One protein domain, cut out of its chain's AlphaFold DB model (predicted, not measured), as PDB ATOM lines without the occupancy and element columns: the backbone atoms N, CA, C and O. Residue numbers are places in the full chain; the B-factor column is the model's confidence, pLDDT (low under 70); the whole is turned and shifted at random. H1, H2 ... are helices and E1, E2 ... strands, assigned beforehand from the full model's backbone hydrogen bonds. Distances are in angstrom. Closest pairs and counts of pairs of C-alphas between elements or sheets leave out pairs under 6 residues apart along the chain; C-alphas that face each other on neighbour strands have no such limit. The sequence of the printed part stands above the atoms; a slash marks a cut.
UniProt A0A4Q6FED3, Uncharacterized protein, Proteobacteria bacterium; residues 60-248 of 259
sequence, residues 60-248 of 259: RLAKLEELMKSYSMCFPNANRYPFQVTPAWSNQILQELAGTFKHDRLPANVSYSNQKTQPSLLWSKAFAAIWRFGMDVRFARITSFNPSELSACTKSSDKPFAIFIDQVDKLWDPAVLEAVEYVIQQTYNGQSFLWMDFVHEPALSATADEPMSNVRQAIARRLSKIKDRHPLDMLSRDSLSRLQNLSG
ATOM      1  N   ARG A  60      95.065 233.124 294.032       85.25
ATOM      2  CA  ARG A  60      94.303 233.922 293.059       85.25
ATOM      3  C   ARG A  60      94.684 235.396 293.135       85.25
ATOM      4  O   ARG A  60      94.921 235.987 292.094       85.25
ATOM      5  N   LEU A  61      94.778 235.963 294.339       87.38
ATOM      6  CA  LEU A  61      95.150 237.364 294.532       87.38
ATOM      7  C   LEU A  61      96.546 237.649 293.969       87.38
ATOM      8  O   LEU A  61      96.682 238.559 293.163       87.38
ATOM      9  N   ALA A  62      97.535 236.807 294.284       88.50
ATOM     10  CA  ALA A  62      98.891 236.946 293.750       88.50
ATOM     11  C   ALA A  62      98.923 236.913 292.208       88.50
ATOM     12  O   ALA A  62      99.581 237.737 291.579       88.50
ATOM     13  N   LYS A  63      98.156 236.007 291.583       89.81
ATOM     14  CA  LYS A  63      98.032 235.955 290.116       89.81
ATOM     15  C   LYS A  63      97.346 237.192 289.534       89.81
ATOM     16  O   LYS A  63      97.718 237.648 288.457       89.81
ATOM     17  N   LEU A  64      96.338 237.735 290.219       91.81
ATOM     18  CA  LEU A  64      95.698 238.978 289.788       91.81
ATOM     19  C   LEU A  64      96.651 240.165 289.903       91.81
ATOM     20  O   LEU A  64      96.663 240.996 289.006       91.81
ATOM     21  N   GLU A  65      97.456 240.248 290.960       91.31
ATOM     22  CA  GLU A  65      98.478 241.290 291.112       91.31
ATOM     23  C   GLU A  65      99.518 241.225 289.985       91.31
ATOM     24  O   GLU A  65      99.860 242.253 289.403       91.31
ATOM     25  N   GLU A  66      99.968 240.025 289.612       91.69
ATOM     26  CA  GLU A  66     100.865 239.817 288.469       91.69
ATOM     27  C   GLU A  66     100.217 240.231 287.135       91.69
ATOM     28  O   GLU A  66     100.836 240.933 286.325       91.69
ATOM     29  N   LEU A  67      98.947 239.863 286.927       92.44
ATOM     30  CA  LEU A  67      98.182 240.280 285.751       92.44
ATOM     31  C   LEU A  67      98.018 241.807 285.709       92.44
ATOM     32  O   LEU A  67      98.220 242.414 284.662       92.44
ATOM     33  N   MET A  68      97.703 242.439 286.841       91.75
ATOM     34  CA  MET A  68      97.568 243.894 286.957       91.75
ATOM     35  C   MET A  68      98.896 244.611 286.710       91.75
ATOM     36  O   MET A  68      98.918 245.629 286.024       91.75
ATOM     37  N   LYS A  69     100.019 244.070 287.197       91.00
ATOM     38  CA  LYS A  69     101.351 244.603 286.888       91.00
ATOM     39  C   LYS A  69     101.621 244.551 285.385       91.00
ATOM     40  O   LYS A  69     102.060 245.543 284.807       91.00
ATOM     41  N   SER A  70     101.316 243.422 284.748       90.69
ATOM     42  CA  SER A  70     101.455 243.247 283.297       90.69
ATOM     43  C   SER A  70     100.568 244.219 282.519       90.69
ATOM     44  O   SER A  70     101.032 244.846 281.567       90.69
ATOM     45  N   TYR A  71      99.327 244.411 282.969       91.38
ATOM     46  CA  TYR A  71      98.389 245.382 282.414       91.38
ATOM     47  C   TYR A  71      98.942 246.808 282.466       91.38
ATOM     48  O   TYR A  71      99.001 247.475 281.436       91.38
ATOM     49  N   SER A  72      99.410 247.257 283.633       90.56
ATOM     50  CA  SER A  72      99.945 248.611 283.814       90.56
ATOM     51  C   SER A  72     101.225 248.855 283.012       90.56
ATOM     52  O   SER A  72     101.434 249.963 282.529       90.56
ATOM     53  N   MET A  73     102.068 247.833 282.820       89.69
ATOM     54  CA  MET A  73     103.229 247.932 281.923       89.69
ATOM     55  C   MET A  73     102.805 248.066 280.455       89.69
ATOM     56  O   MET A  73     103.416 248.815 279.697       89.69
ATOM     57  N   CYS A  74     101.752 247.353 280.052       87.81
ATOM     58  CA  CYS A  74     101.246 247.354 278.681       87.81
ATOM     59  C   CYS A  74     100.452 248.616 278.325       87.81
ATOM     60  O   CYS A  74     100.502 249.058 277.176       87.81
ATOM     61  N   PHE A  75      99.717 249.165 279.294       88.81
ATOM     62  CA  PHE A  75      98.790 250.280 279.130       88.81
ATOM     63  C   PHE A  75      98.920 251.278 280.298       88.81
ATOM     64  O   PHE A  75      97.980 251.443 281.078       88.81
ATOM     65  N   PRO A  76     100.059 251.987 280.421       87.62
ATOM     66  CA  PRO A  76     100.326 252.879 281.556       87.62
ATOM     67  C   PRO A  76      99.353 254.063 281.647       87.62
ATOM     68  O   PRO A  76      99.135 254.603 282.725       87.62
ATOM     69  N   ASN A  77      98.738 254.437 280.521       87.56
ATOM     70  CA  ASN A  77      97.793 255.550 280.419       87.56
ATOM     71  C   ASN A  77      96.324 255.087 280.396       87.56
ATOM     72  O   ASN A  77      95.441 255.854 280.009       87.56
ATOM     73  N   ALA A  78      96.036 253.823 280.725       85.38
ATOM     74  CA  ALA A  78      94.662 253.344 280.754       85.38
ATOM     75  C   ALA A  78      93.887 253.977 281.919       85.38
ATOM     76  O   ALA A  78      94.222 253.799 283.085       85.38
ATOM     77  N   ASN A  79      92.773 254.639 281.603       83.44
ATOM     78  CA  ASN A  79      91.906 255.290 282.596       83.44
ATOM     79  C   ASN A  79      90.976 254.318 283.341       83.44
ATOM     80  O   ASN A  79      90.084 254.737 284.077       83.44
ATOM     81  N   ARG A  80      91.114 253.016 283.091       85.88
ATOM     82  CA  ARG A  80      90.202 251.979 283.568       85.88
ATOM     83  C   ARG A  80      90.993 250.736 283.918       85.88
ATOM     84  O   ARG A  80      91.915 250.381 283.190       85.88
ATOM     85  N   TYR A  81      90.590 250.039 284.972       88.94
ATOM     86  CA  TYR A  81      91.138 248.725 285.296       88.94
ATOM     87  C   TYR A  81      90.352 247.583 284.631       88.94
ATOM     88  O   TYR A  81      89.147 247.725 284.396       88.94
ATOM     89  N   PRO A  82      90.973 246.408 284.402       90.88
ATOM     90  CA  PRO A  82      90.326 245.254 283.768       90.88
ATOM     91  C   PRO A  82      89.007 244.825 284.419       90.88
ATOM     92  O   PRO A  82      88.096 244.351 283.746       90.88
ATOM     93  N   PHE A  83      88.869 245.005 285.728       88.44
ATOM     94  CA  PHE A  83      87.679 244.607 286.478       88.44
ATOM     95  C   PHE A  83      86.564 245.662 286.503       88.44
ATOM     96  O   PHE A  83      85.457 245.365 286.949       88.44
ATOM     97  N   GLN A  84      86.817 246.880 286.017       88.50
ATOM     98  CA  GLN A  84      85.863 247.993 286.057       88.50
ATOM     99  C   GLN A  84      84.920 248.011 284.848       88.50
ATOM    100  O   GLN A  84      84.604 249.087 284.355       88.50
ATOM    101  N   VAL A  85      84.479 246.867 284.323       88.56
ATOM    102  CA  VAL A  85      83.602 246.801 283.133       88.56
ATOM    103  C   VAL A  85      82.155 247.240 283.426       88.56
ATOM    104  O   VAL A  85      81.734 247.265 284.579       88.56
ATOM    105  N   THR A  86      81.375 247.603 282.397       89.69
ATOM    106  CA  THR A  86      79.939 247.881 282.604       89.69
ATOM    107  C   THR A  86      79.223 246.597 283.043       89.69
ATOM    108  O   THR A  86      79.692 245.504 282.711       89.69
ATOM    109  N   PRO A  87      78.075 246.680 283.740       86.12
ATOM    110  CA  PRO A  87      77.347 245.487 284.174       86.12
ATOM    111  C   PRO A  87      76.997 244.532 283.024       86.12
ATOM    112  O   PRO A  87      77.136 243.320 283.173       86.12
ATOM    113  N   ALA A  88      76.629 245.071 281.857       86.94
ATOM    114  CA  ALA A  88      76.356 244.278 280.658       86.94
ATOM    115  C   ALA A  88      77.579 243.444 280.229       86.94
ATOM    116  O   ALA A  88      77.477 242.224 280.106       86.94
ATOM    117  N   TRP A  89      78.752 244.076 280.108       89.44
ATOM    118  CA  TRP A  89      79.999 243.383 279.767       89.44
ATOM    119  C   TRP A  89      80.446 242.405 280.855       89.44
ATOM    120  O   TRP A  89      80.901 241.309 280.539       89.44
ATOM    121  N   SER A  90      80.284 242.762 282.134       89.81
ATOM    122  CA  SER A  90      80.566 241.854 283.254       89.81
ATOM    123  C   SER A  90      79.745 240.573 283.131       89.81
ATOM    124  O   SER A  90      80.298 239.480 283.216       89.81
ATOM    125  N   ASN A  91      78.435 240.696 282.912       85.62
ATOM    126  CA  ASN A  91      77.541 239.550 282.789       85.62
ATOM    127  C   ASN A  91      77.904 238.684 281.584       85.62
ATOM    128  O   ASN A  91      78.018 237.470 281.731       85.62
ATOM    129  N   GLN A  92      78.160 239.300 280.429       87.31
ATOM    130  CA  GLN A  92      78.565 238.580 279.225       87.31
ATOM    131  C   GLN A  92      79.869 237.800 279.433       87.31
ATOM    132  O   GLN A  92      79.924 236.613 279.126       87.31
ATOM    133  N   ILE A  93      80.897 238.428 280.013       89.44
ATOM    134  CA  ILE A  93      82.184 237.776 280.305       89.44
ATOM    135  C   ILE A  93      81.990 236.589 281.250       89.44
ATOM    136  O   ILE A  93      82.529 235.508 281.013       89.44
ATOM    137  N   LEU A  94      81.218 236.773 282.323       87.12
ATOM    138  CA  LEU A  94      80.963 235.709 283.291       87.12
ATOM    139  C   LEU A  94      80.170 234.552 282.680       87.12
ATOM    140  O   LEU A  94      80.465 233.401 282.988       87.12
ATOM    141  N   GLN A  95      79.192 234.839 281.823       83.50
ATOM    142  CA  GLN A  95      78.410 233.824 281.119       83.50
ATOM    143  C   GLN A  95      79.258 233.054 280.109       83.50
ATOM    144  O   GLN A  95      79.183 231.829 280.084       83.50
ATOM    145  N   GLU A  96      80.090 233.743 279.327       83.94
ATOM    146  CA  GLU A  96      81.001 233.112 278.370       83.94
ATOM    147  C   GLU A  96      81.968 232.168 279.089       83.94
ATOM    148  O   GLU A  96      82.045 230.986 278.755       83.94
ATOM    149  N   LEU A  97      82.633 232.661 280.141       84.38
ATOM    150  CA  LEU A  97      83.535 231.855 280.961       84.38
ATOM    151  C   LEU A  97      82.802 230.701 281.645       84.38
ATOM    152  O   LEU A  97      83.322 229.599 281.701       84.38
ATOM    153  N   ALA A  98      81.582 230.901 282.140       79.62
ATOM    154  CA  ALA A  98      80.798 229.819 282.730       79.62
ATOM    155  C   ALA A  98      80.371 228.763 281.706       79.62
ATOM    156  O   ALA A  98      80.318 227.578 282.042       79.62
ATOM    157  N   GLY A  99      80.066 229.183 280.475       76.31
ATOM    158  CA  GLY A  99      79.748 228.306 279.355       76.31
ATOM    159  C   GLY A  99      80.892 227.342 279.056       76.31
ATOM    160  O   GLY A  99      80.643 226.153 278.867       76.31
ATOM    161  N   THR A 100      82.144 227.803 279.142       76.62
ATOM    162  CA  THR A 100      83.324 226.945 278.922       76.62
ATOM    163  C   THR A 100      83.423 225.797 279.931       76.62
ATOM    164  O   THR A 100      83.892 224.719 279.590       76.62
ATOM    165  N   PHE A 101      82.920 225.985 281.157       69.69
ATOM    166  CA  PHE A 101      82.850 224.931 282.179       69.69
ATOM    167  C   PHE A 101      81.627 224.018 282.054       69.69
ATOM    168  O   PHE A 101      81.591 222.960 282.688       69.69
ATOM    169  N   LYS A 102      80.587 224.455 281.335       68.06
ATOM    170  CA  LYS A 102      79.340 223.700 281.147       68.06
ATOM    171  C   LYS A 102      79.362 222.838 279.879       68.06
ATOM    172  O   LYS A 102      78.582 221.893 279.812       68.06
ATOM    173  N   HIS A 103      80.212 223.152 278.905       61.66
ATOM    174  CA  HIS A 103      80.320 222.427 277.640       61.66
ATOM    175  C   HIS A 103      81.497 221.440 277.637       61.66
ATOM    176  O   HIS A 103      82.584 221.770 278.095       61.66
ATOM    177  N   ASP A 104      81.307 220.258 277.041       53.88
ATOM    178  CA  ASP A 104      82.362 219.243 276.833       53.88
ATOM    179  C   ASP A 104      83.387 219.634 275.743       53.88
ATOM    180  O   ASP A 104      84.219 218.825 275.337       53.88
ATOM    181  N   ARG A 105      83.321 220.865 275.221       57.84
ATOM    182  CA  ARG A 105      84.232 221.382 274.192       57.84
ATOM    183  C   ARG A 105      84.999 222.577 274.729       57.84
ATOM    184  O   ARG A 105      84.447 223.384 275.469       57.84
ATOM    185  N   LEU A 106      86.262 222.673 274.330       64.25
ATOM    186  CA  LEU A 106      87.215 223.694 274.755       64.25
ATOM    187  C   LEU A 106      87.119 224.903 273.832       64.25
ATOM    188  O   LEU A 106      87.719 224.849 272.766       64.25
ATOM    189  N   PRO A 107      86.398 225.976 274.186       68.62
ATOM    190  CA  PRO A 107      86.261 227.112 273.294       68.62
ATOM    191  C   PRO A 107      87.614 227.753 272.993       68.62
ATOM    192  O   PRO A 107      88.360 228.134 273.900       68.62
ATOM    193  N   ALA A 108      87.872 227.934 271.700       74.06
ATOM    194  CA  ALA A 108      88.628 229.080 271.232       74.06
ATOM    195  C   ALA A 108      87.670 230.230 270.914       74.06
ATOM    196  O   ALA A 108      86.677 230.040 270.212       74.06
ATOM    197  N   ASN A 109      87.977 231.429 271.392       79.38
ATOM    198  CA  ASN A 109      87.300 232.645 270.966       79.38
ATOM    199  C   ASN A 109      88.313 233.565 270.288       79.38
ATOM    200  O   ASN A 109      89.390 233.837 270.823       79.38
ATOM    201  N   VAL A 110      87.953 234.022 269.098       78.81
ATOM    202  CA  VAL A 110      88.753 234.932 268.294       78.81
ATOM    203  C   VAL A 110      87.977 236.230 268.156       78.81
ATOM    204  O   VAL A 110      86.869 236.230 267.621       78.81
ATOM    205  N   SER A 111      88.562 237.325 268.628       79.56
ATOM    206  CA  SER A 111      88.050 238.675 268.431       79.56
ATOM    207  C   SER A 111      88.974 239.488 267.532       79.56
ATOM    208  O   SER A 111      90.131 239.132 267.299       79.56
ATOM    209  N   TYR A 112      88.425 240.580 267.010       76.69
ATOM    210  CA  TYR A 112      89.150 241.547 266.201       76.69
ATOM    211  C   TYR A 112      88.958 242.927 266.811       76.69
ATOM    212  O   TYR A 112      87.830 243.329 267.111       76.69
ATOM    213  N   SER A 113      90.057 243.653 266.961       74.31
ATOM    214  CA  SER A 113      90.082 245.024 267.447       74.31
ATOM    215  C   SER A 113      90.740 245.937 266.419       74.31
ATOM    216  O   SER A 113      91.735 245.591 265.780       74.31
ATOM    217  N   ASN A 114      90.207 247.151 266.308       67.00
ATOM    218  CA  ASN A 114      90.781 248.211 265.478       67.00
ATOM    219  C   ASN A 114      91.673 249.162 266.301       67.00
ATOM    220  O   ASN A 114      92.104 250.196 265.795       67.00
ATOM    221  N   GLN A 115      91.918 248.873 267.586       71.00
ATOM    222  CA  GLN A 115      92.593 249.788 268.511       71.00
ATOM    223  C   GLN A 115      93.793 249.127 269.198       71.00
ATOM    224  O   GLN A 115      93.626 248.275 270.067       71.00
ATOM    225  N   LYS A 116      95.013 249.578 268.867       75.38
ATOM    226  CA  LYS A 116      96.259 249.148 269.545       75.38
ATOM    227  C   LYS A 116      96.493 249.820 270.891       75.38
ATOM    228  O   LYS A 116      97.146 249.266 271.769       75.38
ATOM    229  N   THR A 117      96.002 251.042 271.050       76.44
ATOM    230  CA  THR A 117      96.317 251.877 272.216       76.44
ATOM    231  C   THR A 117      95.410 251.608 273.410       76.44
ATOM    232  O   THR A 117      95.728 252.047 274.513       76.44
ATOM    233  N   GLN A 118      94.309 250.879 273.212       81.06
ATOM    234  CA  GLN A 118      93.388 250.508 274.278       81.06
ATOM    235  C   GLN A 118      93.467 249.011 274.587       81.06
ATOM    236  O   GLN A 118      93.594 248.203 273.666       81.06
ATOM    237  N   PRO A 119      93.373 248.633 275.870       86.06
ATOM    238  CA  PRO A 119      93.326 247.236 276.263       86.06
ATOM    239  C   PRO A 119      92.035 246.584 275.779       86.06
ATOM    240  O   PRO A 119      90.949 247.156 275.911       86.06
ATOM    241  N   SER A 120      92.143 245.360 275.266       89.31
ATOM    242  CA  SER A 120      90.969 244.579 274.883       89.31
ATOM    243  C   SER A 120      90.192 244.078 276.108       89.31
ATOM    244  O   SER A 120      90.674 244.057 277.247       89.31
ATOM    245  N   LEU A 121      88.981 243.573 275.859       89.62
ATOM    246  CA  LEU A 121      88.189 242.876 276.874       89.62
ATOM    247  C   LEU A 121      88.833 241.557 277.337       89.62
ATOM    248  O   LEU A 121      88.373 240.985 278.330       89.62
ATOM    249  N   LEU A 122      89.898 241.072 276.681       92.50
ATOM    250  CA  LEU A 122      90.611 239.875 277.128       92.50
ATOM    251  C   LEU A 122      91.218 240.060 278.516       92.50
ATOM    252  O   LEU A 122      91.195 239.118 279.300       92.50
ATOM    253  N   TRP A 123      91.674 241.263 278.868       93.75
ATOM    254  CA  TRP A 123      92.164 241.551 280.219       93.75
ATOM    255  C   TRP A 123      91.075 241.346 281.272       93.75
ATOM    256  O   TRP A 123      91.311 240.734 282.314       93.75
ATOM    257  N   SER A 124      89.856 241.806 280.984       94.06
ATOM    258  CA  SER A 124      88.689 241.604 281.843       94.06
ATOM    259  C   SER A 124      88.301 240.126 281.939       94.06
ATOM    260  O   SER A 124      87.996 239.640 283.031       94.06
ATOM    261  N   LYS A 125      88.359 239.384 280.824       93.25
ATOM    262  CA  LYS A 125      88.121 237.932 280.805       93.25
ATOM    263  C   LYS A 125      89.173 237.172 281.613       93.25
ATOM    264  O   LYS A 125      88.807 236.357 282.452       93.25
ATOM    265  N   ALA A 126      90.453 237.475 281.422       94.00
ATOM    266  CA  ALA A 126      91.563 236.887 282.166       94.00
ATOM    267  C   ALA A 126      91.432 237.150 283.671       94.00
ATOM    268  O   ALA A 126      91.528 236.227 284.482       94.00
ATOM    269  N   PHE A 127      91.108 238.391 284.046       93.31
ATOM    270  CA  PHE A 127      90.842 238.764 285.432       93.31
ATOM    271  C   PHE A 127      89.711 237.918 286.030       93.31
ATOM    272  O   PHE A 127      89.854 237.333 287.105       93.31
ATOM    273  N   ALA A 128      88.589 237.803 285.318       89.94
ATOM    274  CA  ALA A 128      87.444 237.013 285.750       89.94
ATOM    275  C   ALA A 128      87.769 235.513 285.843       89.94
ATOM    276  O   ALA A 128      87.386 234.858 286.812       89.94
ATOM    277  N   ALA A 129      88.511 234.973 284.876       88.00
ATOM    278  CA  ALA A 129      88.951 233.585 284.840       88.00
ATOM    279  C   ALA A 129      89.795 233.228 286.076       88.00
ATOM    280  O   ALA A 129      89.512 232.228 286.742       88.00
ATOM    281  N   ILE A 130      90.753 234.082 286.459       88.88
ATOM    282  CA  ILE A 130      91.546 233.904 287.687       88.88
ATOM    283  C   ILE A 130      90.662 234.077 288.922       88.88
ATOM    284  O   ILE A 130      90.592 233.189 289.776       88.88
ATOM    285  N   TRP A 131      89.998 235.228 289.045       86.50
ATOM    286  CA  TRP A 131      89.344 235.605 290.292       86.50
ATOM    287  C   TRP A 131      88.127 234.739 290.587       86.50
ATOM    288  O   TRP A 131      88.030 234.102 291.643       86.50
ATOM    289  N   ARG A 132      87.197 234.703 289.633       82.94
ATOM    290  CA  ARG A 132      85.919 234.022 289.781       82.94
ATOM    291  C   ARG A 132      86.144 232.540 289.625       82.94
ATOM    292  O   ARG A 132      85.878 231.808 290.566       82.94
ATOM    293  N   PHE A 133      86.708 232.095 288.511       79.31
ATOM    294  CA  PHE A 133      86.744 230.670 288.183       79.31
ATOM    295  C   PHE A 133      87.966 229.925 288.726       79.31
ATOM    296  O   PHE A 133      87.951 228.696 288.776       79.31
ATOM    297  N   GLY A 134      88.987 230.634 289.220       80.56
ATOM    298  CA  GLY A 134      90.210 230.006 289.723       80.56
ATOM    299  C   GLY A 134      91.006 229.295 288.635       80.56
ATOM    300  O   GLY A 134      91.719 228.344 288.948       80.56
ATOM    301  N   MET A 135      90.842 229.714 287.381       82.25
ATOM    302  CA  MET A 135      91.565 229.158 286.246       82.25
ATOM    303  C   MET A 135      93.045 229.487 286.365       82.25
ATOM    304  O   MET A 135      93.426 230.555 286.854       82.25
ATOM    305  N   ASP A 136      93.880 228.570 285.893       86.00
ATOM    306  CA  ASP A 136      95.245 228.934 285.572       86.00
ATOM    307  C   ASP A 136      95.231 229.723 284.265       86.00
ATOM    308  O   ASP A 136      94.716 229.243 283.259       86.00
ATOM    309  N   VAL A 137      95.706 230.963 284.309       90.25
ATOM    310  CA  VAL A 137      95.607 231.909 283.199       90.25
ATOM    311  C   VAL A 137      96.999 232.320 282.786       90.25
ATOM    312  O   VAL A 137      97.828 232.670 283.624       90.25
ATOM    313  N   ARG A 138      97.224 232.310 281.478       91.44
ATOM    314  CA  ARG A 138      98.451 232.760 280.841       91.44
ATOM    315  C   ARG A 138      98.090 233.842 279.857       91.44
ATOM    316  O   ARG A 138      97.232 233.643 279.004       91.44
ATOM    317  N   PHE A 139      98.721 234.988 280.018       90.81
ATOM    318  CA  PHE A 139      98.417 236.172 279.241       90.81
ATOM    319  C   PHE A 139      99.678 236.613 278.513       90.81
ATOM    320  O   PHE A 139     100.729 236.733 279.139       90.81
ATOM    321  N   ALA A 140      99.584 236.838 277.208       89.06
ATOM    322  CA  ALA A 140     100.698 237.317 276.401       89.06
ATOM    323  C   ALA A 140     100.227 238.348 275.372       89.06
ATOM    324  O   ALA A 140      99.068 238.343 274.959       89.06
ATOM    325  N   ARG A 141     101.145 239.217 274.937       86.56
ATOM    326  CA  ARG A 141     100.954 240.118 273.794       86.56
ATOM    327  C   ARG A 141     101.970 239.760 272.725       86.56
ATOM    328  O   ARG A 141     103.148 240.075 272.866       86.56
ATOM    329  N   ILE A 142     101.528 239.122 271.648       80.00
ATOM    330  CA  ILE A 142     102.429 238.756 270.552       80.00
ATOM    331  C   ILE A 142     102.467 239.917 269.554       80.00
ATOM    332  O   ILE A 142     101.741 239.933 268.567       80.00
ATOM    333  N   THR A 143     103.314 240.904 269.857       73.31
ATOM    334  CA  THR A 143     103.595 242.065 268.979       73.31
ATOM    335  C   THR A 143     104.995 242.023 268.352       73.31
ATOM    336  O   THR A 143     105.341 242.812 267.460       73.31
ATOM    337  N   SER A 144     105.824 241.113 268.867       73.88
ATOM    338  CA  SER A 144     107.152 240.742 268.388       73.88
ATOM    339  C   SER A 144     107.472 239.330 268.882       73.88
ATOM    340  O   SER A 144     106.887 238.866 269.864       73.88
ATOM    341  N   PHE A 145     108.381 238.635 268.203       76.25
ATOM    342  CA  PHE A 145     108.798 237.304 268.626       76.25
ATOM    343  C   PHE A 145     109.693 237.370 269.871       76.25
ATOM    344  O   PHE A 145     110.778 237.948 269.836       76.25
ATOM    345  N   ASN A 146     109.253 236.729 270.957       83.06
ATOM    346  CA  ASN A 146     110.040 236.534 272.171       83.06
ATOM    347  C   ASN A 146     109.949 235.059 272.623       83.06
ATOM    348  O   ASN A 146     108.906 234.644 273.139       83.06
ATOM    349  N   PRO A 147     111.026 234.259 272.472       82.94
ATOM    350  CA  PRO A 147     111.032 232.842 272.845       82.94
ATOM    351  C   PRO A 147     110.669 232.580 274.309       82.94
ATOM    352  O   PRO A 147     109.989 231.602 274.617       82.94
ATOM    353  N   SER A 148     111.108 233.453 275.217       84.69
ATOM    354  CA  SER A 148     110.889 233.291 276.656       84.69
ATOM    355  C   SER A 148     109.417 233.477 277.017       84.69
ATOM    356  O   SER A 148     108.858 232.678 277.768       84.69
ATOM    357  N   GLU A 149     108.765 234.490 276.438       82.44
ATOM    358  CA  GLU A 149     107.327 234.727 276.617       82.44
ATOM    359  C   GLU A 149     106.494 233.609 275.986       82.44
ATOM    360  O   GLU A 149     105.564 233.099 276.615       82.44
ATOM    361  N   LEU A 150     106.871 233.163 274.783       84.19
ATOM    362  CA  LEU A 150     106.203 232.065 274.090       84.19
ATOM    363  C   LEU A 150     106.291 230.762 274.896       84.19
ATOM    364  O   LEU A 150     105.280 230.083 275.097       84.19
ATOM    365  N   SER A 151     107.477 230.435 275.416       86.00
ATOM    366  CA  SER A 151     107.694 229.260 276.264       86.00
ATOM    367  C   SER A 151     106.901 229.342 277.569       86.00
ATOM    368  O   SER A 151     106.308 228.348 277.986       86.00
ATOM    369  N   ALA A 152     106.864 230.503 278.229       85.12
ATOM    370  CA  ALA A 152     106.086 230.683 279.454       85.12
ATOM    371  C   ALA A 152     104.577 230.523 279.194       85.12
ATOM    372  O   ALA A 152     103.875 229.865 279.964       85.12
ATOM    373  N   CYS A 153     104.094 231.063 278.072       86.31
ATOM    374  CA  CYS A 153     102.696 230.993 277.666       86.31
ATOM    375  C   CYS A 153     102.253 229.561 277.299       86.31
ATOM    376  O   CYS A 153     101.144 229.143 277.628       86.31
ATOM    377  N   THR A 154     103.130 228.767 276.682       86.50
ATOM    378  CA  THR A 154     102.791 227.436 276.128       86.50
ATOM    379  C   THR A 154     103.279 226.240 276.943       86.50
ATOM    380  O   THR A 154     102.988 225.102 276.584       86.50
ATOM    381  N   LYS A 155     103.981 226.463 278.061       86.50
ATOM    382  CA  LYS A 155     104.482 225.400 278.950       86.50
ATOM    383  C   LYS A 155     103.411 224.342 279.261       86.50
ATOM    384  O   LYS A 155     102.283 224.686 279.591       86.50
ATOM    385  N   SER A 156     103.716 223.052 279.221       81.38
ATOM    386  CA  SER A 156     102.715 222.046 279.613       81.38
ATOM    387  C   SER A 156     102.241 222.250 281.064       81.38
ATOM    388  O   SER A 156     102.959 222.792 281.909       81.38
ATOM    389  N   SER A 157     100.998 221.864 281.349       78.88
ATOM    390  CA  SER A 157     100.417 221.892 282.691       78.88
ATOM    391  C   SER A 157      99.541 220.668 282.883       78.88
ATOM    392  O   SER A 157      98.742 220.336 282.013       78.88
ATOM    393  N   ASP A 158      99.645 220.051 284.058       69.81
ATOM    394  CA  ASP A 158      98.826 218.899 284.452       69.81
ATOM    395  C   ASP A 158      97.373 219.297 284.777       69.81
ATOM    396  O   ASP A 158      96.532 218.461 285.104       69.81
ATOM    397  N   LYS A 159      97.075 220.601 284.742       67.50
ATOM    398  CA  LYS A 159      95.752 221.177 284.990       67.50
ATOM    399  C   LYS A 159      95.287 221.962 283.768       67.50
ATOM    400  O   LYS A 159      96.120 222.656 283.179       67.50
ATOM    401  N   PRO A 160      93.977 221.950 283.456       67.56
ATOM    402  CA  PRO A 160      93.409 222.824 282.441       67.56
ATOM    403  C   PRO A 160      93.774 224.284 282.714       67.56
ATOM    404  O   PRO A 160      93.610 224.776 283.837       67.56
ATOM    405  N   PHE A 161      94.253 224.968 281.684       83.25
ATOM    406  CA  PHE A 161      94.615 226.377 281.738       83.25
ATOM    407  C   PHE A 161      94.017 227.127 280.547       83.25
ATOM    408  O   PHE A 161      93.537 226.537 279.577       83.25
ATOM    409  N   ALA A 162      93.989 228.446 280.665       88.25
ATOM    410  CA  ALA A 162      93.497 229.358 279.651       88.25
ATOM    411  C   ALA A 162      94.635 230.240 279.150       88.25
ATOM    412  O   ALA A 162      95.345 230.854 279.948       88.25
ATOM    413  N   ILE A 163      94.775 230.318 277.832       92.12
ATOM    414  CA  ILE A 163      95.691 231.225 277.154       92.12
ATOM    415  C   ILE A 163      94.888 232.405 276.611       92.12
ATOM    416  O   ILE A 163      93.886 232.225 275.921       92.12
ATOM    417  N   PHE A 164      95.356 233.609 276.907       93.19
ATOM    418  CA  PHE A 164      94.866 234.858 276.348       93.19
ATOM    419  C   PHE A 164      96.012 235.512 275.580       93.19
ATOM    420  O   PHE A 164      97.051 235.823 276.167       93.19
ATOM    421  N   ILE A 165      95.827 235.706 274.278       92.12
ATOM    422  CA  ILE A 165      96.751 236.450 273.429       92.12
ATOM    423  C   ILE A 165      96.088 237.765 273.037       92.12
ATOM    424  O   ILE A 165      95.132 237.784 272.265       92.12
ATOM    425  N   ASP A 166      96.589 238.859 273.585       90.56
ATOM    426  CA  ASP A 166      96.073 240.193 273.316       90.56
ATOM    427  C   ASP A 166      96.827 240.855 272.165       90.56
ATOM    428  O   ASP A 166      98.056 240.784 272.089       90.56
ATOM    429  N   GLN A 167      96.071 241.526 271.299       85.94
ATOM    430  CA  GLN A 167      96.567 242.347 270.200       85.94
ATOM    431  C   GLN A 167      97.621 241.671 269.308       85.94
ATOM    432  O   GLN A 167      98.708 242.212 269.094       85.94
ATOM    433  N   VAL A 168      97.291 240.503 268.755       87.62
ATOM    434  CA  VAL A 168      98.101 239.863 267.713       87.62
ATOM    435  C   VAL A 168      98.168 240.796 266.509       87.62
ATOM    436  O   VAL A 168      97.160 241.031 265.839       87.62
ATOM    437  N   ASP A 169      99.354 241.331 266.240       83.88
ATOM    438  CA  ASP A 169      99.618 242.205 265.104       83.88
ATOM    439  C   ASP A 169     100.750 241.648 264.231       83.88
ATOM    440  O   ASP A 169     101.355 240.628 264.540       83.88
ATOM    441  N   LYS A 170     100.995 242.280 263.078       83.50
ATOM    442  CA  LYS A 170     102.128 241.961 262.189       83.50
ATOM    443  C   LYS A 170     102.267 240.482 261.802       83.50
ATOM    444  O   LYS A 170     103.376 240.003 261.626       83.50
ATOM    445  N   LEU A 171     101.165 239.785 261.533       86.19
ATOM    446  CA  LEU A 171     101.193 238.407 261.007       86.19
ATOM    447  C   LEU A 171     101.922 238.255 259.657       86.19
ATOM    448  O   LEU A 171     102.183 237.146 259.209       86.19
ATOM    449  N   TRP A 172     102.254 239.363 258.993       83.81
ATOM    450  CA  TRP A 172     103.134 239.385 257.824       83.81
ATOM    451  C   TRP A 172     104.610 239.143 258.165       83.81
ATOM    452  O   TRP A 172     105.390 238.863 257.256       83.81
ATOM    453  N   ASP A 173     104.998 239.271 259.435       85.81
ATOM    454  CA  ASP A 173     106.296 238.857 259.955       85.81
ATOM    455  C   ASP A 173     106.271 237.337 260.209       85.81
ATOM    456  O   ASP A 173     105.483 236.878 261.045       85.81
ATOM    457  N   PRO A 174     107.119 236.546 259.522       88.44
ATOM    458  CA  PRO A 174     107.166 235.097 259.693       88.44
ATOM    459  C   PRO A 174     107.371 234.657 261.144       88.44
ATOM    460  O   PRO A 174     106.739 233.701 261.576       88.44
ATOM    461  N   ALA A 175     108.185 235.375 261.924       89.19
ATOM    462  CA  ALA A 175     108.463 234.987 263.305       89.19
ATOM    463  C   ALA A 175     107.232 235.165 264.211       89.19
ATOM    464  O   ALA A 175     107.003 234.380 265.133       89.19
ATOM    465  N   VAL A 176     106.418 236.191 263.942       88.56
ATOM    466  CA  VAL A 176     105.156 236.418 264.659       88.56
ATOM    467  C   VAL A 176     104.107 235.395 264.235       88.56
ATOM    468  O   VAL A 176     103.424 234.833 265.091       88.56
ATOM    469  N   LEU A 177     104.014 235.110 262.935       90.50
ATOM    470  CA  LEU A 177     103.119 234.089 262.401       90.50
ATOM    471  C   LEU A 177     103.416 232.712 263.010       90.50
ATOM    472  O   LEU A 177     102.521 232.100 263.589       90.50
ATOM    473  N   GLU A 178     104.673 232.269 262.964       90.69
ATOM    474  CA  GLU A 178     105.112 230.993 263.541       90.69
ATOM    475  C   GLU A 178     104.816 230.910 265.045       90.69
ATOM    476  O   GLU A 178     104.370 229.872 265.536       90.69
ATOM    477  N   ALA A 179     104.998 232.006 265.790       91.12
ATOM    478  CA  ALA A 179     104.670 232.047 267.212       91.12
ATOM    479  C   ALA A 179     103.171 231.849 267.473       91.12
ATOM    480  O   ALA A 179     102.796 231.087 268.365       91.12
ATOM    481  N   VAL A 180     102.309 232.506 266.693       92.44
ATOM    482  CA  VAL A 180     100.849 232.366 266.809       92.44
ATOM    483  C   VAL A 180     100.415 230.947 266.452       92.44
ATOM    484  O   VAL A 180      99.649 230.330 267.195       92.44
ATOM    485  N   GLU A 181     100.940 230.388 265.363       93.50
ATOM    486  CA  GLU A 181     100.656 229.009 264.963       93.50
ATOM    487  C   GLU A 181     101.108 228.000 266.017       93.50
ATOM    488  O   GLU A 181     100.378 227.055 266.328       93.50
ATOM    489  N   TYR A 182     102.266 228.235 266.633       92.56
ATOM    490  CA  TYR A 182     102.759 227.426 267.736       92.56
ATOM    491  C   TYR A 182     101.858 227.519 268.976       92.56
ATOM    492  O   TYR A 182     101.565 226.495 269.594       92.56
ATOM    493  N   VAL A 183     101.340 228.702 269.329       92.50
ATOM    494  CA  VAL A 183     100.348 228.828 270.414       92.50
ATOM    495  C   VAL A 183      99.094 228.017 270.101       92.50
ATOM    496  O   VAL A 183      98.631 227.261 270.959       92.50
ATOM    497  N   ILE A 184      98.559 228.123 268.881       92.56
ATOM    498  CA  ILE A 184      97.377 227.358 268.452       92.56
ATOM    499  C   ILE A 184      97.654 225.853 268.566       92.56
ATOM    500  O   ILE A 184      96.847 225.117 269.135       92.56
ATOM    501  N   GLN A 185      98.816 225.406 268.086       92.31
ATOM    502  CA  GLN A 185      99.272 224.020 268.159       92.31
ATOM    503  C   GLN A 185      99.285 223.492 269.594       92.31
ATOM    504  O   GLN A 185      98.703 222.445 269.886       92.31
ATOM    505  N   GLN A 186      99.964 224.211 270.489       90.38
ATOM    506  CA  GLN A 186     100.128 223.802 271.881       90.38
ATOM    507  C   GLN A 186      98.799 223.828 272.627       90.38
ATOM    508  O   GLN A 186      98.514 222.923 273.406       90.38
ATOM    509  N   THR A 187      97.948 224.810 272.332       89.12
ATOM    510  CA  THR A 187      96.612 224.890 272.925       89.12
ATOM    511  C   THR A 187      95.742 223.712 272.500       89.12
ATOM    512  O   THR A 187      95.089 223.096 273.342       89.12
ATOM    513  N   TYR A 188      95.768 223.360 271.211       88.62
ATOM    514  CA  TYR A 188      95.030 222.220 270.676       88.62
ATOM    515  C   TYR A 188      95.480 220.901 271.315       88.62
ATOM    516  O   TYR A 188      94.655 220.153 271.836       88.62
ATOM    517  N   ASN A 189      96.789 220.642 271.335       87.69
ATOM    518  CA  ASN A 189      97.342 219.404 271.891       87.69
ATOM    519  C   ASN A 189      97.145 219.318 273.411       87.69
ATOM    520  O   ASN A 189      96.835 218.255 273.940       87.69
ATOM    521  N   GLY A 190      97.320 220.443 274.106       82.69
ATOM    522  CA  GLY A 190      97.157 220.559 275.550       82.69
ATOM    523  C   GLY A 190      95.708 220.698 276.001       82.69
ATOM    524  O   GLY A 190      95.482 220.910 277.191       82.69
ATOM    525  N   GLN A 191      94.738 220.633 275.081       81.19
ATOM    526  CA  GLN A 191      93.316 220.744 275.395       81.19
ATOM    527  C   GLN A 191      93.004 221.957 276.294       81.19
ATOM    528  O   GLN A 191      92.274 221.873 277.281       81.19
ATOM    529  N   SER A 192      93.613 223.092 275.965       84.62
ATOM    530  CA  SER A 192      93.512 224.326 276.744       84.62
ATOM    531  C   SER A 192      92.516 225.294 276.114       84.62
ATOM    532  O   SER A 192      92.165 225.178 274.939       84.62
ATOM    533  N   PHE A 193      92.037 226.254 276.898       87.75
ATOM    534  CA  PHE A 193      91.163 227.297 276.369       87.75
ATOM    535  C   PHE A 193      91.993 228.396 275.707       87.75
ATOM    536  O   PHE A 193      93.049 228.759 276.230       87.75
ATOM    537  N   LEU A 194      91.504 228.950 274.597       91.19
ATOM    538  CA  LEU A 194      92.220 229.973 273.838       91.19
ATOM    539  C   LEU A 194      91.342 231.194 273.596       91.19
ATOM    540  O   LEU A 194      90.280 231.099 272.996       91.19
ATOM    541  N   TRP A 195      91.815 232.364 273.990       91.81
ATOM    542  CA  TRP A 195      91.247 233.631 273.561       91.81
ATOM    543  C   TRP A 195      92.315 234.422 272.827       91.81
ATOM    544  O   TRP A 195      93.400 234.624 273.365       91.81
ATOM    545  N   MET A 196      92.017 234.870 271.615       91.94
ATOM    546  CA  MET A 196      92.929 235.699 270.832       91.94
ATOM    547  C   MET A 196      92.210 236.941 270.336       91.94
ATOM    548  O   MET A 196      91.095 236.839 269.830       91.94
ATOM    549  N   ASP A 197      92.862 238.091 270.461       90.00
ATOM    550  CA  ASP A 197      92.409 239.347 269.875       90.00
ATOM    551  C   ASP A 197      93.390 239.763 268.782       90.00
ATOM    552  O   ASP A 197      94.562 240.012 269.064       90.00
ATOM    553  N   PHE A 198      92.935 239.802 267.533       86.81
ATOM    554  CA  PHE A 198      93.744 240.258 266.406       86.81
ATOM    555  C   PHE A 198      93.574 241.758 266.211       86.81
ATOM    556  O   PHE A 198      92.456 242.272 266.222       86.81
ATOM    557  N   VAL A 199      94.677 242.455 265.948       83.94
ATOM    558  CA  VAL A 199      94.610 243.847 265.512       83.94
ATOM    559  C   VAL A 199      94.579 243.908 263.998       83.94
ATOM    560  O   VAL A 199      95.526 243.487 263.330       83.94
ATOM    561  N   HIS A 200      93.528 244.518 263.461       70.56
ATOM    562  CA  HIS A 200      93.500 244.922 262.064       70.56
ATOM    563  C   HIS A 200      93.858 246.410 261.957       70.56
ATOM    564  O   HIS A 200      93.075 247.282 262.325       70.56
ATOM    565  N   GLU A 201      95.068 246.705 261.477       61.22
ATOM    566  CA  GLU A 201      95.422 248.056 261.035       61.22
ATOM    567  C   GLU A 201      95.102 248.170 259.542       61.22
ATOM    568  O   GLU A 201      95.815 247.555 258.744       61.22
ATOM    569  N   PRO A 202      94.080 248.943 259.135       58.00
ATOM    570  CA  PRO A 202      93.896 249.240 257.722       58.00
ATOM    571  C   PRO A 202      95.137 249.979 257.212       58.00
ATOM    572  O   PRO A 202      95.644 250.878 257.897       58.00
ATOM    573  N   ALA A 203      95.657 249.611 256.036       57.00
ATOM    574  CA  ALA A 203      96.791 250.325 255.467       57.00
ATOM    575  C   ALA A 203      96.477 251.825 255.377       57.00
ATOM    576  O   ALA A 203      95.493 252.238 254.763       57.00
ATOM    577  N   LEU A 204      97.339 252.651 255.979       55.00
ATOM    578  CA  LEU A 204      97.308 254.092 255.761       55.00
ATOM    579  C   LEU A 204      97.466 254.339 254.258       55.00
ATOM    580  O   LEU A 204      98.467 253.937 253.655       55.00
ATOM    581  N   SER A 205      96.484 255.001 253.654       46.88
ATOM    582  CA  SER A 205      96.625 255.590 252.330       46.88
ATOM    583  C   SER A 205      97.794 256.570 252.397       46.88
ATOM    584  O   SER A 205      97.712 257.602 253.057       46.88
ATOM    585  N   ALA A 206      98.919 256.205 251.779       49.03
ATOM    586  CA  ALA A 206     100.112 257.037 251.757       49.03
ATOM    587  C   ALA A 206      99.743 258.445 251.264       49.03
ATOM    588  O   ALA A 206      99.288 258.607 250.131       49.03
ATOM    589  N   THR A 207      99.920 259.451 252.121       47.66
ATOM    590  CA  THR A 207      99.855 260.859 251.727       47.66
ATOM    591  C   THR A 207     100.935 261.109 250.679       47.66
ATOM    592  O   THR A 207     102.087 260.708 250.848       47.66
ATOM    593  N   ALA A 208     100.529 261.699 249.561       50.88
ATOM    594  CA  ALA A 208     101.199 261.648 248.267       50.88
ATOM    595  C   ALA A 208     102.468 262.520 248.121       50.88
ATOM    596  O   ALA A 208     102.824 262.856 246.995       50.88
ATOM    597  N   ASP A 209     103.170 262.863 249.205       49.56
ATOM    598  CA  ASP A 209     104.082 264.020 249.197       49.56
ATOM    599  C   ASP A 209     105.584 263.723 249.331       49.56
ATOM    600  O   ASP A 209     106.378 264.659 249.364       49.56
ATOM    601  N   GLU A 210     106.030 262.460 249.316       54.44
ATOM    602  CA  GLU A 210     107.472 262.167 249.233       54.44
ATOM    603  C   GLU A 210     107.875 261.471 247.920       54.44
ATOM    604  O   GLU A 210     107.335 260.406 247.587       54.44
ATOM    605  N   PRO A 211     108.869 262.009 247.178       53.53
ATOM    606  CA  PRO A 211     109.396 261.389 245.967       53.53
ATOM    607  C   PRO A 211     110.236 260.156 246.331       53.53
ATOM    608  O   PRO A 211     111.466 260.172 246.355       53.53
ATOM    609  N   MET A 212     109.564 259.047 246.642       60.47
ATOM    610  CA  MET A 212     110.208 257.750 246.826       60.47
ATOM    611  C   MET A 212     110.635 257.156 245.479       60.47
ATOM    612  O   MET A 212     109.893 257.213 244.501       60.47
ATOM    613  N   SER A 213     111.802 256.502 245.442       76.06
ATOM    614  CA  SER A 213     112.239 255.750 244.262       76.06
ATOM    615  C   SER A 213     111.208 254.683 243.859       76.06
ATOM    616  O   SER A 213     110.565 254.068 244.717       76.06
ATOM    617  N   ASN A 214     111.080 254.410 242.555       75.12
ATOM    618  CA  ASN A 214     110.113 253.445 241.999       75.12
ATOM    619  C   ASN A 214     110.167 252.065 242.686       75.12
ATOM    620  O   ASN A 214     109.139 251.415 242.878       75.12
ATOM    621  N   VAL A 215     111.360 251.634 243.114       71.88
ATOM    622  CA  VAL A 215     111.570 250.374 243.845       71.88
ATOM    623  C   VAL A 215     110.952 250.426 245.244       71.88
ATOM    624  O   VAL A 215     110.250 249.495 245.638       71.88
ATOM    625  N   ARG A 216     111.144 251.524 245.987       73.12
ATOM    626  CA  ARG A 216     110.552 251.701 247.323       73.12
ATOM    627  C   ARG A 216     109.029 251.777 247.257       73.12
ATOM    628  O   ARG A 216     108.364 251.144 248.072       73.12
ATOM    629  N   GLN A 217     108.472 252.450 246.249       75.06
ATOM    630  CA  GLN A 217     107.021 252.477 246.028       75.06
ATOM    631  C   GLN A 217     106.457 251.088 245.690       75.06
ATOM    632  O   GLN A 217     105.415 250.700 246.220       75.06
ATOM    633  N   ALA A 218     107.140 250.309 244.846       72.12
ATOM    634  CA  ALA A 218     106.714 248.950 244.508       72.12
ATOM    635  C   ALA A 218     106.743 248.008 245.726       72.12
ATOM    636  O   ALA A 218     105.810 247.226 245.918       72.12
ATOM    637  N   ILE A 219     107.775 248.110 246.572       76.06
ATOM    638  CA  ILE A 219     107.883 247.349 247.826       76.06
ATOM    639  C   ILE A 219     106.783 247.770 248.809       76.06
ATOM    640  O   ILE A 219     106.087 246.906 249.341       76.06
ATOM    641  N   ALA A 220     106.560 249.074 248.993       76.50
ATOM    642  CA  ALA A 220     105.515 249.592 249.877       76.50
ATOM    643  C   ALA A 220     104.116 249.111 249.460       76.50
ATOM    644  O   ALA A 220     103.354 248.638 250.300       76.50
ATOM    645  N   ARG A 221     103.802 249.130 248.156       75.62
ATOM    646  CA  ARG A 221     102.530 248.612 247.619       75.62
ATOM    647  C   ARG A 221     102.363 247.109 247.842       75.62
ATOM    648  O   ARG A 221     101.257 246.655 248.122       75.62
ATOM    649  N   ARG A 222     103.433 246.319 247.705       74.81
ATOM    650  CA  ARG A 222     103.384 244.873 247.990       74.81
ATOM    651  C   ARG A 222     103.146 244.608 249.473       74.81
ATOM    652  O   ARG A 222     102.311 243.774 249.799       74.81
ATOM    653  N   LEU A 223     103.835 245.337 250.348       73.25
ATOM    654  CA  LEU A 223     103.664 245.207 251.793       73.25
ATOM    655  C   LEU A 223     102.277 245.661 252.255       73.25
ATOM    656  O   LEU A 223     101.704 244.986 253.100       73.25
ATOM    657  N   SER A 224     101.708 246.736 251.694       74.69
ATOM    658  CA  SER A 224     100.338 247.154 252.036       74.69
ATOM    659  C   SER A 224      99.335 246.053 251.692       74.69
ATOM    660  O   SER A 224      98.609 245.612 252.570       74.69
ATOM    661  N   LYS A 225      99.403 245.487 250.478       77.75
ATOM    662  CA  LYS A 225      98.513 244.387 250.063       77.75
ATOM    663  C   LYS A 225      98.610 243.147 250.950       77.75
ATOM    664  O   LYS A 225      97.652 242.388 251.030       77.75
ATOM    665  N   ILE A 226      99.773 242.892 251.546       76.62
ATOM    666  CA  ILE A 226      99.961 241.778 252.482       76.62
ATOM    667  C   ILE A 226      99.378 242.136 253.855       76.62
ATOM    668  O   ILE A 226      98.726 241.294 254.460       76.62
ATOM    669  N   LYS A 227      99.577 243.374 254.320       75.00
ATOM    670  CA  LYS A 227      99.028 243.887 255.586       75.00
ATOM    671  C   LYS A 227      97.502 243.992 255.582       75.00
ATOM    672  O   LYS A 227      96.897 243.791 256.624       75.00
ATOM    673  N   ASP A 228      96.908 244.244 254.418       75.38
ATOM    674  CA  ASP A 228      95.455 244.339 254.232       75.38
ATOM    675  C   ASP A 228      94.754 242.969 254.219       75.38
ATOM    676  O   ASP A 228      93.526 242.903 254.169       75.38
ATOM    677  N   ARG A 229      95.503 241.855 254.248       79.19
ATOM    678  CA  ARG A 229      94.902 240.518 254.339       79.19
ATOM    679  C   ARG A 229      94.217 240.331 255.685       79.19
ATOM    680  O   ARG A 229      94.698 240.798 256.718       79.19
ATOM    681  N   HIS A 230      93.118 239.585 255.676       81.75
ATOM    682  CA  HIS A 230      92.468 239.198 256.914       81.75
ATOM    683  C   HIS A 230      93.429 238.319 257.744       81.75
ATOM    684  O   HIS A 230      94.059 237.426 257.171       81.75
ATOM    685  N   PRO A 231      93.551 238.518 259.072       83.62
ATOM    686  CA  PRO A 231      94.507 237.789 259.913       83.62
ATOM    687  C   PRO A 231      94.454 236.265 259.756       83.62
ATOM    688  O   PRO A 231      95.484 235.599 259.693       83.62
ATOM    689  N   LEU A 232      93.248 235.709 259.623       85.81
ATOM    690  CA  LEU A 232      93.066 234.269 259.436       85.81
ATOM    691  C   LEU A 232      93.546 233.763 258.074       85.81
ATOM    692  O   LEU A 232      93.975 232.619 257.987       85.81
ATOM    693  N   ASP A 233      93.540 234.593 257.031       86.19
ATOM    694  CA  ASP A 233      94.021 234.192 255.701       86.19
ATOM    695  C   ASP A 233      95.547 234.030 255.667       86.19
ATOM    696  O   ASP A 233      96.107 233.517 254.695       86.19
ATOM    697  N   MET A 234      96.230 234.511 256.709       87.75
ATOM    698  CA  MET A 234      97.677 234.395 256.863       87.75
ATOM    699  C   MET A 234      98.090 233.102 257.565       87.75
ATOM    700  O   MET A 234      99.229 232.674 257.406       87.75
ATOM    701  N   LEU A 235      97.176 232.483 258.317       90.25
ATOM    702  CA  LEU A 235      97.427 231.235 259.025       90.25
ATOM    703  C   LEU A 235      97.472 230.052 258.051       90.25
ATOM    704  O   LEU A 235      96.736 229.984 257.062       90.25
ATOM    705  N   SER A 236      98.303 229.064 258.367       92.94
ATOM    706  CA  SER A 236      98.325 227.785 257.676       92.94
ATOM    707  C   SER A 236      96.991 227.053 257.826       92.94
ATOM    708  O   SER A 236      96.232 227.221 258.786       92.94
ATOM    709  N   ARG A 237      96.705 226.171 256.862       91.19
ATOM    710  CA  ARG A 237      95.479 225.360 256.865       91.19
ATOM    711  C   ARG A 237      95.361 224.482 258.112       91.19
ATOM    712  O   ARG A 237      94.250 224.289 258.598       91.19
ATOM    713  N   ASP A 238      96.482 223.969 258.621       92.25
ATOM    714  CA  ASP A 238      96.491 223.131 259.824       92.25
ATOM    715  C   ASP A 238      96.139 223.958 261.069       92.25
ATOM    716  O   ASP A 238      95.231 223.596 261.820       92.25
ATOM    717  N   SER A 239      96.762 225.129 261.245       92.19
ATOM    718  CA  SER A 239      96.445 226.043 262.349       92.19
ATOM    719  C   SER A 239      94.997 226.531 262.297       92.19
ATOM    720  O   SER A 239      94.323 226.548 263.328       92.19
ATOM    721  N   LEU A 240      94.474 226.851 261.109       90.50
ATOM    722  CA  LEU A 240      93.061 227.202 260.938       90.50
ATOM    723  C   LEU A 240      92.130 226.057 261.330       90.50
ATOM    724  O   LEU A 240      91.173 226.285 262.066       90.50
ATOM    725  N   SER A 241      92.413 224.833 260.885       88.88
ATOM    726  CA  SER A 241      91.602 223.663 261.233       88.88
ATOM    727  C   SER A 241      91.584 223.418 262.744       88.88
ATOM    728  O   SER A 241      90.525 223.199 263.333       88.88
ATOM    729  N   ARG A 242      92.739 223.535 263.410       90.88
ATOM    730  CA  ARG A 242      92.841 223.437 264.876       90.88
ATOM    731  C   ARG A 242      92.034 224.524 265.576       90.88
ATOM    732  O   ARG A 242      91.308 224.224 266.521       90.88
ATOM    733  N   LEU A 243      92.106 225.761 265.092       87.88
ATOM    734  CA  LEU A 243      91.364 226.889 265.651       87.88
ATOM    735  C   LEU A 243      89.844 226.748 265.454       87.88
ATOM    736  O   LEU A 243      89.072 227.068 266.358       87.88
ATOM    737  N   GLN A 244      89.400 226.206 264.318       86.50
ATOM    738  CA  GLN A 244      87.994 225.858 264.070       86.50
ATOM    739  C   GLN A 244      87.518 224.743 265.009       86.50
ATOM    740  O   GLN A 244      86.446 224.844 265.604       86.50
ATOM    741  N   ASN A 245      88.340 223.710 265.208       83.75
ATOM    742  CA  ASN A 245      88.032 222.612 266.124       83.75
ATOM    743  C   ASN A 245      87.924 223.082 267.581       83.75
ATOM    744  O   ASN A 245      87.028 222.636 268.295       83.75
ATOM    745  N   LEU A 246      88.799 223.999 268.009       82.44
ATOM    746  CA  LEU A 246      88.715 224.619 269.333       82.44
ATOM    747  C   LEU A 246      87.495 225.544 269.442       82.44
ATOM    748  O   LEU A 246      86.735 225.486 270.398       82.44
ATOM    749  N   SER A 247      87.240 226.403 268.461       74.75
ATOM    750  CA  SER A 247      86.112 227.345 268.551       74.75
ATOM    751  C   SER A 247      84.744 226.670 268.422       74.75
ATOM    752  O   SER A 247      83.737 227.230 268.847       74.75
ATOM    753  N   GLY A 248      84.684 225.467 267.842       64.88
ATOM    754  CA  GLY A 248      83.426 224.811 267.492       64.88
ATOM    755  C   GLY A 248      82.682 225.508 266.347       64.88
ATOM    756  O   GLY A 248      81.552 225.127 266.044       64.88
TER     757      GLY A 248
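AT A GLANCE: This is residues 60 to 248 of the 259 residues of an uncharacterized protein of Proteobacteria bacterium (UniProt A0A4Q6FED3). A twisted parallel sheet of four strands forms the middle slab, with H4, H5 and H8 packed over one face and H3 over the other, where H1 lies beside H3 along the E2 edge. From this body a long arm reaches out: the link 200 to 213 leads away from the sheet and H6 folds back towards it, with residues 213 to 219 sticking out, while H2 packs on H3 on the side away from H1. The 189 printed residues hold eight named helices and four named strands, in the order H1 H2 E1 H3 E2 H4 E3 H5 E4 H6 H7 H8; the sheet's order is E1 E4 E3 E2, all parallel, and the class is mixed, helices and strands. The whole is compact, with a radius of gyration of the C-alphas of 18.0 A, and spans 57 by 39 by 31 A, the arm making much of the length.

IN THESE COORDINATES: The sheet is made of E1, residues 108 to 113, E4, residues 193 to 199 and 20.1 A long, E3, residues 161 to 168 and 19.8 A long, and E2, residues 136 to 141. C-alpha 161, where E3 begins, is at (94.615, 226.377, 281.738). The helices are H1, residues 60 to 74, 20.9 A from first to last C-alpha; H2, residues 87 to 102, 22.1 A; H3, residues 121 to 131, 15.3 A; H4, residues 147 to 154; H5, residues 174 to 189, 22.2 A; H6, residues 214 to 227, 20.0 A; H7, residues 231 to 234; and H8, residues 237 to 247, 15.1 A. H1 begins with C-alpha 60 at (94.303, 233.922, 293.059), and H8 ends with C-alpha 247 at (86.112, 227.345, 268.551).

HOW THE PARTS SIT: E4 and E3 are inner strands, parallel at 5 degrees, with N 195 and O 163 2.8 A apart, within hydrogen-bond range. E1, an edge strand, is parallel to E4 at 17 degrees, with N 111 and O 196 at 2.8 A. E2, the other edge strand, is parallel to E3 at 14 degrees, with N 164 and O 138 at 2.8 A. E2, H4, E3 and E3, H5, E4 are strand-helix-strand units, parallel neighbours with a helix between; E1, H3, E2 is a split one, with E4 and E3 between its strands. The three crossovers are right-handed. There are three layers, helices on both faces of the sheet: H4, H5 and H8 on one face, H1 and H3 on the other. H5 is over E4 and E3 at a height over the sheet of 10.1 A and runs along the strands. H4 is over E2 and touches H5, with C-alphas 154 and 186 closest at 6.2 A. H8 stands up from the sheet over E1 and touches H5, with C-alphas 181 and 239 closest at 5.8 A. On the opposite face H3 touches H1 at a shallow tilt of 21 degrees, opposite ways, the closest C-alphas being those of Arg 60 and Trp 131, 5.9 A. H2 is not on the sheet and touches H3 with residues 93 to 97 alone, C-alphas 93 and 125 closest at 6.0 A. H7 only grazes the sheet, and H6 touches no helix. Every O i to N i+4 pair is within hydrogen-bond range in H1, H3, H4, H5, H6 and H8; in H2 11 of 12 are, and H7 is too short for such a pair.

THE WHOLE: The two C-alphas farthest apart, those of Lys 102 and Pro 211, are 59.7 A apart. The printed part has no cut. The links H1 to H2 and E4 to H6 are long. The mean pLDDT of the printed part is 82.1; 24 residues are under 70, among them 101 to 107 and 201 to 212.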